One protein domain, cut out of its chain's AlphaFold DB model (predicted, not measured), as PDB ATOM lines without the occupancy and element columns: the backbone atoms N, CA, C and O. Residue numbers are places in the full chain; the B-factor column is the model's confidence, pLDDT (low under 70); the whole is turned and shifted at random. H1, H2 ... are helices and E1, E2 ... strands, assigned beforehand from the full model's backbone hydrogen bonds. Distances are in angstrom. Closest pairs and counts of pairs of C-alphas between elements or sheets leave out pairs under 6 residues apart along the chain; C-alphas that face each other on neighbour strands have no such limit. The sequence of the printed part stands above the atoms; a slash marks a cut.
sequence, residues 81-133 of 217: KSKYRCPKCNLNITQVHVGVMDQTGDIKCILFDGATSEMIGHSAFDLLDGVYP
ATOM      1  N   LYS A  81      46.865 -22.684 -35.701       61.28
ATOM      2  CA  LYS A  81      46.630 -24.085 -35.331       61.28
ATOM      3  C   LYS A  81      47.797 -24.555 -34.459       61.28
ATOM      4  O   LYS A  81      48.959 -24.427 -34.861       61.28
ATOM      5  N   SER A  82      47.500 -25.080 -33.268       57.50
ATOM      6  CA  SER A  82      48.508 -25.617 -32.356       57.50
ATOM      7  C   SER A  82      49.203 -26.804 -33.021       57.50
ATOM      8  O   SER A  82      48.639 -27.883 -33.183       57.50
ATOM      9  N   LYS A  83      50.447 -26.589 -33.462       65.75
ATOM     10  CA  LYS A  83      51.287 -27.657 -34.007       65.75
ATOM     11  C   LYS A  83      52.025 -28.319 -32.854       65.75
ATOM     12  O   LYS A  83      52.795 -27.676 -32.138       65.75
ATOM     13  N   TYR A  84      51.791 -29.611 -32.684       75.31
ATOM     14  CA  TYR A  84      52.511 -30.426 -31.719       75.31
ATOM     15  C   TYR A  84      53.743 -31.013 -32.400       75.31
ATOM     16  O   TYR A  84      53.673 -31.398 -33.566       75.31
ATOM     17  N   ARG A  85      54.886 -31.073 -31.708       79.62
ATOM     18  CA  ARG A  85      56.118 -31.637 -32.279       79.62
ATOM     19  C   ARG A  85      56.674 -32.718 -31.365       79.62
ATOM     20  O   ARG A  85      56.852 -32.517 -30.168       79.62
ATOM     21  N   CYS A  86      56.962 -33.874 -31.948       77.31
ATOM     22  CA  CYS A  86      57.675 -34.959 -31.286       77.31
ATOM     23  C   CYS A  86      59.162 -34.580 -31.145       77.31
ATOM     24  O   CYS A  86      59.840 -34.482 -32.169       77.31
ATOM     25  N   PRO A  87      59.724 -34.419 -29.932       76.62
ATOM     26  CA  PRO A  87      61.128 -34.020 -29.770       76.62
ATOM     27  C   PRO A  87      62.115 -35.115 -30.203       76.62
ATOM     28  O   PRO A  87      63.245 -34.824 -30.570       76.62
ATOM     29  N   LYS A  88      61.695 -36.388 -30.180       80.56
ATOM     30  CA  LYS A  88      62.534 -37.527 -30.587       80.56
ATOM     31  C   LYS A  88      62.652 -37.664 -32.101       80.56
ATOM     32  O   LYS A  88      63.731 -37.885 -32.626       80.56
ATOM     33  N   CYS A  89      61.511 -37.611 -32.770       78.94
ATOM     34  CA  CYS A  89      61.374 -37.931 -34.182       78.94
ATOM     35  C   CYS A  89      61.298 -36.686 -35.065       78.94
ATOM     36  O   CYS A  89      61.257 -36.788 -36.285       78.94
ATOM     37  N   ASN A  90      61.282 -35.504 -34.444       78.94
ATOM     38  CA  ASN A  90      61.186 -34.206 -35.090       78.94
ATOM     39  C   ASN A  90      59.937 -34.011 -35.972       78.94
ATOM     40  O   ASN A  90      59.859 -33.032 -36.714       78.94
ATOM     41  N   LEU A  91      58.973 -34.930 -35.875       76.88
ATOM     42  CA  LEU A  91      57.766 -34.977 -36.687       76.88
ATOM     43  C   LEU A  91      56.687 -34.068 -36.091       76.88
ATOM     44  O   LEU A  91      56.482 -34.049 -34.871       76.88
ATOM     45  N   ASN A  92      56.006 -33.319 -36.958       77.69
ATOM     46  CA  ASN A  92      54.830 -32.549 -36.573       77.69
ATOM     47  C   ASN A  92      53.638 -33.496 -36.448       77.69
ATOM     48  O   ASN A  92      53.357 -34.266 -37.360       77.69
ATOM     49  N   ILE A  93      52.955 -33.429 -35.314       81.19
ATOM     50  CA  ILE A  93      51.770 -34.217 -35.012       81.19
ATOM     51  C   ILE A  93      50.559 -33.304 -35.201       81.19
ATOM     52  O   ILE A  93      50.445 -32.254 -34.560       81.19
ATOM     53  N   THR A  94      49.664 -33.713 -36.091       84.69
ATOM     54  CA  THR A  94      48.328 -33.140 -36.254       84.69
ATOM     55  C   THR A  94      47.352 -33.902 -35.357       84.69
ATOM     56  O   THR A  94      47.421 -35.127 -35.239       84.69
ATOM     57  N   GLN A  95      46.473 -33.163 -34.680       85.81
ATOM     58  CA  GLN A  95      45.392 -33.727 -33.873       85.81
ATOM     59  C   GLN A  95      44.053 -33.276 -34.456       85.81
ATOM     60  O   GLN A  95      43.889 -32.096 -34.777       85.81
ATOM     61  N   VAL A  96      43.108 -34.203 -34.581       85.81
ATOM     62  CA  VAL A  96      41.740 -33.931 -35.039       85.81
ATOM     63  C   VAL A  96      40.789 -34.293 -33.909       85.81
ATOM     64  O   VAL A  96      40.888 -35.373 -33.333       85.81
ATOM     65  N   HIS A  97      39.876 -33.386 -33.571       87.69
ATOM     66  CA  HIS A  97      38.808 -33.669 -32.619       87.69
ATOM     67  C   HIS A  97      37.622 -34.272 -33.368       87.69
ATOM     68  O   HIS A  97      37.120 -33.657 -34.305       87.69
ATOM     69  N   VAL A  98      37.166 -35.448 -32.943       89.00
ATOM     70  CA  VAL A  98      36.000 -36.128 -33.516       89.00
ATOM     71  C   VAL A  98      34.960 -36.327 -32.424       89.00
ATOM     72  O   VAL A  98      35.287 -36.754 -31.320       89.00
ATOM     73  N   GLY A  99      33.712 -35.972 -32.717       90.38
ATOM     74  CA  GLY A  99      32.570 -36.308 -31.873       90.38
ATOM     75  C   GLY A  99      31.971 -37.624 -32.343       90.38
ATOM     76  O   GLY A  99      31.582 -37.727 -33.501       90.38
ATOM     77  N   VAL A 100      31.919 -38.610 -31.457       91.44
ATOM     78  CA  VAL A 100      31.175 -39.855 -31.655       91.44
ATOM     79  C   VAL A 100      29.904 -39.738 -30.826       91.44
ATOM     80  O   VAL A 100      29.972 -39.314 -29.673       91.44
ATOM     81  N   MET A 101      28.755 -40.052 -31.410       90.88
ATOM     82  CA  MET A 101      27.474 -40.016 -30.713       90.88
ATOM     83  C   MET A 101      26.832 -41.391 -30.822       90.88
ATOM     84  O   MET A 101      26.745 -41.931 -31.923       90.88
ATOM     85  N   ASP A 102      26.431 -41.948 -29.690       94.00
ATOM     86  CA  ASP A 102      25.650 -43.177 -29.604       94.00
ATOM     87  C   ASP A 102      24.318 -42.896 -28.888       94.00
ATOM     88  O   ASP A 102      24.005 -41.758 -28.519       94.00
ATOM     89  N   GLN A 103      23.512 -43.939 -28.689       92.19
ATOM     90  CA  GLN A 103      22.269 -43.845 -27.916       92.19
ATOM     91  C   GLN A 103      22.497 -43.446 -26.445       92.19
ATOM     92  O   GLN A 103      21.586 -42.939 -25.791       92.19
ATOM     93  N   THR A 104      23.715 -43.640 -25.933       92.88
ATOM     94  CA  THR A 104      24.114 -43.343 -24.552       92.88
ATOM     95  C   THR A 104      24.540 -41.882 -24.372       92.88
ATOM     96  O   THR A 104      24.393 -41.323 -23.280       92.88
ATOM     97  N   GLY A 105      25.052 -41.229 -25.419       92.25
ATOM     98  CA  GLY A 105      25.439 -39.823 -25.398       92.25
ATOM     99  C   GLY A 105      26.518 -39.440 -26.413       92.25
ATOM    100  O   GLY A 105      26.762 -40.108 -27.412       92.25
ATOM    101  N   ASP A 106      27.160 -38.297 -26.163       92.12
ATOM    102  CA  ASP A 106      28.224 -37.746 -26.998       92.12
ATOM    103  C   ASP A 106      29.607 -37.901 -26.344       92.12
ATOM    104  O   ASP A 106      29.868 -37.418 -25.241       92.12
ATOM    105  N   ILE A 107      30.534 -38.539 -27.059       93.38
ATOM    106  CA  ILE A 107      31.928 -38.717 -26.650       93.38
ATOM    107  C   ILE A 107      32.830 -37.923 -27.595       93.38
ATOM    108  O   ILE A 107      32.788 -38.064 -28.816       93.38
ATOM    109  N   LYS A 108      33.698 -37.079 -27.026       90.94
ATOM    110  CA  LYS A 108      34.718 -36.341 -27.783       90.94
ATOM    111  C   LYS A 108      36.037 -37.099 -27.759       90.94
ATOM    112  O   LYS A 108      36.688 -37.195 -26.720       90.94
ATOM    113  N   CYS A 109      36.452 -37.566 -28.925       89.50
ATOM    114  CA  CYS A 109      37.699 -38.278 -29.151       89.50
ATOM    115  C   CYS A 109      38.728 -37.366 -29.832       89.50
ATOM    116  O   CYS A 109      38.384 -36.413 -30.535       89.50
ATOM    117  N   ILE A 110      40.009 -37.668 -29.631       88.81
ATOM    118  CA  ILE A 110      41.112 -37.047 -30.370       88.81
ATOM    119  C   ILE A 110      41.763 -38.139 -31.211       88.81
ATOM    120  O   ILE A 110      42.223 -39.145 -30.668       88.81
ATOM    121  N   LEU A 111      41.804 -37.930 -32.522       89.69
ATOM    122  CA  LEU A 111      42.478 -38.804 -33.472       89.69
ATOM    123  C   LEU A 111      43.798 -38.177 -33.913       89.69
ATOM    124  O   LEU A 111      43.896 -36.975 -34.173       89.69
ATOM    125  N   PHE A 112      44.812 -39.028 -34.001       89.50
ATOM    126  CA  PHE A 112      46.097 -38.696 -34.597       89.50
ATOM    127  C   PHE A 112      46.145 -39.213 -36.026       89.50
ATOM    128  O   PHE A 112      45.499 -40.208 -36.346       89.50
ATOM    129  N   ASP A 113      46.993 -38.589 -36.835       87.69
ATOM    130  CA  ASP A 113      47.144 -38.830 -38.270       87.69
ATOM    131  C   ASP A 113      47.087 -40.312 -38.686       87.69
ATOM    132  O   ASP A 113      46.326 -40.689 -39.569       87.69
ATOM    133  N   GLY A 114      47.810 -41.185 -37.977       87.19
ATOM    134  CA  GLY A 114      47.827 -42.617 -38.279       87.19
ATOM    135  C   GLY A 114      46.473 -43.322 -38.140       87.19
ATOM    136  O   GLY A 114      46.216 -44.237 -38.915       87.19
ATOM    137  N   ALA A 115      45.645 -42.911 -37.176       87.12
ATOM    138  CA  ALA A 115      44.299 -43.443 -36.964       87.12
ATOM    139  C   ALA A 115      43.274 -42.743 -37.866       87.12
ATOM    140  O   ALA A 115      42.360 -43.381 -38.374       87.12
ATOM    141  N   THR A 116      43.459 -41.445 -38.119       87.56
ATOM    142  CA  THR A 116      42.611 -40.673 -39.032       87.56
ATOM    143  C   THR A 116      42.662 -41.241 -40.450       87.56
ATOM    144  O   THR A 116      41.613 -41.519 -41.024       87.56
ATOM    145  N   SER A 117      43.862 -41.516 -40.975       88.50
ATOM    146  CA  SER A 117      44.026 -42.113 -42.307       88.50
ATOM    147  C   SER A 117      43.439 -43.518 -42.407       88.50
ATOM    148  O   SER A 117      43.014 -43.925 -43.480       88.50
ATOM    149  N   GLU A 118      43.425 -44.266 -41.304       90.88
ATOM    150  CA  GLU A 118      42.866 -45.618 -41.265       90.88
ATOM    151  C   GLU A 118      41.334 -45.602 -41.212       90.88
ATOM    152  O   GLU A 118      40.696 -46.367 -41.925       90.88
ATOM    153  N   MET A 119      40.745 -44.714 -40.406       89.81
ATOM    154  CA  MET A 119      39.292 -44.647 -40.218       89.81
ATOM    155  C   MET A 119      38.572 -43.851 -41.311       89.81
ATOM    156  O   MET A 119      37.481 -44.226 -41.721       89.81
ATOM    157  N   ILE A 120      39.153 -42.730 -41.746       89.81
ATOM    158  CA  ILE A 120      38.512 -41.753 -42.645       89.81
ATOM    159  C   ILE A 120      39.080 -41.866 -44.070       89.81
ATOM    160  O   ILE A 120      38.520 -41.315 -45.011       89.81
ATOM    161  N   GLY A 121      40.208 -42.562 -44.254       91.19
ATOM    162  CA  GLY A 121      40.913 -42.637 -45.541       91.19
ATOM    163  C   GLY A 121      41.716 -41.378 -45.887       91.19
ATOM    164  O   GLY A 121      42.395 -41.342 -46.910       91.19
ATOM    165  N   HIS A 122      41.681 -40.360 -45.024       87.25
ATOM    166  CA  HIS A 122      42.376 -39.089 -45.199       87.25
ATOM    167  C   HIS A 122      43.294 -38.795 -44.023       87.25
ATOM    168  O   HIS A 122      42.960 -39.079 -42.869       87.25
ATOM    169  N   SER A 123      44.441 -38.179 -44.309       87.62
ATOM    170  CA  SER A 123      45.335 -37.733 -43.248       87.62
ATOM    171  C   SER A 123      44.678 -36.612 -42.439       87.62
ATOM    172  O   SER A 123      43.895 -35.804 -42.946       87.62
ATOM    173  N   ALA A 124      45.015 -36.535 -41.154       85.69
ATOM    174  CA  ALA A 124      44.641 -35.414 -40.303       85.69
ATOM    175  C   ALA A 124      45.158 -34.087 -40.867       85.69
ATOM    176  O   ALA A 124      44.559 -33.044 -40.620       85.69
ATOM    177  N   PHE A 125      46.270 -34.113 -41.605       84.31
ATOM    178  CA  PHE A 125      46.746 -32.939 -42.321       84.31
ATOM    179  C   PHE A 125      45.757 -32.507 -43.409       84.31
ATOM    180  O   PHE A 125      45.327 -31.362 -43.372       84.31
ATOM    181  N   ASP A 126      45.320 -33.409 -44.290       86.31
ATOM    182  CA  ASP A 126      44.402 -33.082 -45.394       86.31
ATOM    183  C   ASP A 126      43.044 -32.577 -44.888       86.31
ATOM    184  O   ASP A 126      42.500 -31.606 -45.414       86.31
ATOM    185  N   LEU A 127      42.527 -33.186 -43.815       85.94
ATOM    186  CA  LEU A 127      41.276 -32.753 -43.182       85.94
ATOM    187  C   LEU A 127      41.378 -31.350 -42.574       85.94
ATOM    188  O   LEU A 127      40.393 -30.618 -42.533       85.94
ATOM    189  N   LEU A 128      42.557 -30.979 -42.071       82.44
ATOM    190  CA  LEU A 128      42.778 -29.670 -41.464       82.44
ATOM    191  C   LEU A 128      43.224 -28.621 -42.485       82.44
ATOM    192  O   LEU A 128      42.990 -27.441 -42.236       82.44
ATOM    193  N   ASP A 129      43.907 -29.004 -43.560       76.94
ATOM    194  CA  ASP A 129      44.474 -28.097 -44.570       76.94
ATOM    195  C   ASP A 129      43.499 -27.798 -45.717       76.94
ATOM    196  O   ASP A 129      43.746 -26.902 -46.524       76.94
ATOM    197  N   GLY A 130      42.350 -28.481 -45.743       62.84
ATOM    198  CA  GLY A 130      41.227 -28.107 -46.587       62.84
ATOM    199  C   GLY A 130      40.881 -26.632 -46.393       62.84
ATOM    200  O   GLY A 130      40.523 -26.196 -45.297       62.84
ATOM    201  N   VAL A 131      40.997 -25.858 -47.474       50.44
ATOM    202  CA  VAL A 131      40.349 -24.553 -47.601       50.44
ATOM    203  C   VAL A 131      38.871 -24.823 -47.377       50.44
ATOM    204  O   VAL A 131      38.204 -25.342 -48.267       50.44
ATOM    205  N   TYR A 132      38.375 -24.551 -46.172       49.28
ATOM    206  CA  TYR A 132      36.944 -24.489 -45.940       49.28
ATOM    207  C   TYR A 132      36.466 -23.348 -46.832       49.28
ATOM    208  O   TYR A 132      36.865 -22.209 -46.580       49.28
ATOM    209  N   PRO A 133      35.705 -23.604 -47.913       46.38
ATOM    210  CA  PRO A 133      34.993 -22.501 -48.517       46.38
ATOM    211  C   PRO A 133      34.124 -21.944 -47.391       46.38
ATOM    212  O   PRO A 133      33.367 -22.693 -46.774       46.38
TER     213      PRO A 133
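What this domain is: This is residues 81 to 133 of the 217 residues of an uncharacterized protein of Arabidopsis thaliana (UniProt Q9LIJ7). A two-stranded hairpin, E1 and E2, makes a long arm, with two short helices, H1 and H2, set about perpendicular to each other and packed at the end where E1 begins and E2 ends. Residues 101 to 106 stick out at the hairpin's tip, and residues 86 to 91 stick out as a second loop toward the other end of the longest axis. The printed part has 53 residues, with elements in the order E1, E2, H1, H2; the sheet E1 - E2 is antiparallel and the class is mixed, helices and strands. The whole is loose, with a radius of gyration of the C-alphas of 12.9 A, and spans 41 by 30 by 21 A.

Where its parts are: E1, residues 95 to 101, begins with C-alpha 95 at (45.392, -33.727, -33.873) and is 19.3 A long. E2, residues 106 to 112, is 19.4 A long. H1 is residues 113 to 119 and H2 is residues 124 to 129, ending with C-alpha 129 at (44.474, -28.097, -44.570).

How they stand to each other: E1 and E2 form a hairpin, antiparallel at 152 degrees between directions. N 96 and O 111, 2.9 A, and N 107 and O 100, 2.8 A, are within hydrogen-bond range. The closest C-alphas of E1 and H1, Gln 95 and Asp 113, are 7.0 A apart. Those of E1 and H2, Val 96 and Ala 124, are 6.2 A apart. H1 and H2 touch, closest at the C-alphas of Asp 113 and Ala 124, 4.7 A; their lines are about perpendicular at 78 degrees. Every O i to N i+4 pair is within hydrogen-bond range in H2, and 2 of 3 in H1.

The domain as a whole: The C-alphas farthest apart, Lys 88 and Gln 103, are 40.8 A apart. Residues 81 to 94 hold no named element, but residues 84 to 85 pair antiparallel with residues 92 to 93. The printed part has no cut, and the three links between named elements are tight. Mean pLDDT of the printed part is 82.3; residues 81 to 83 and 130 to 133 are under 70.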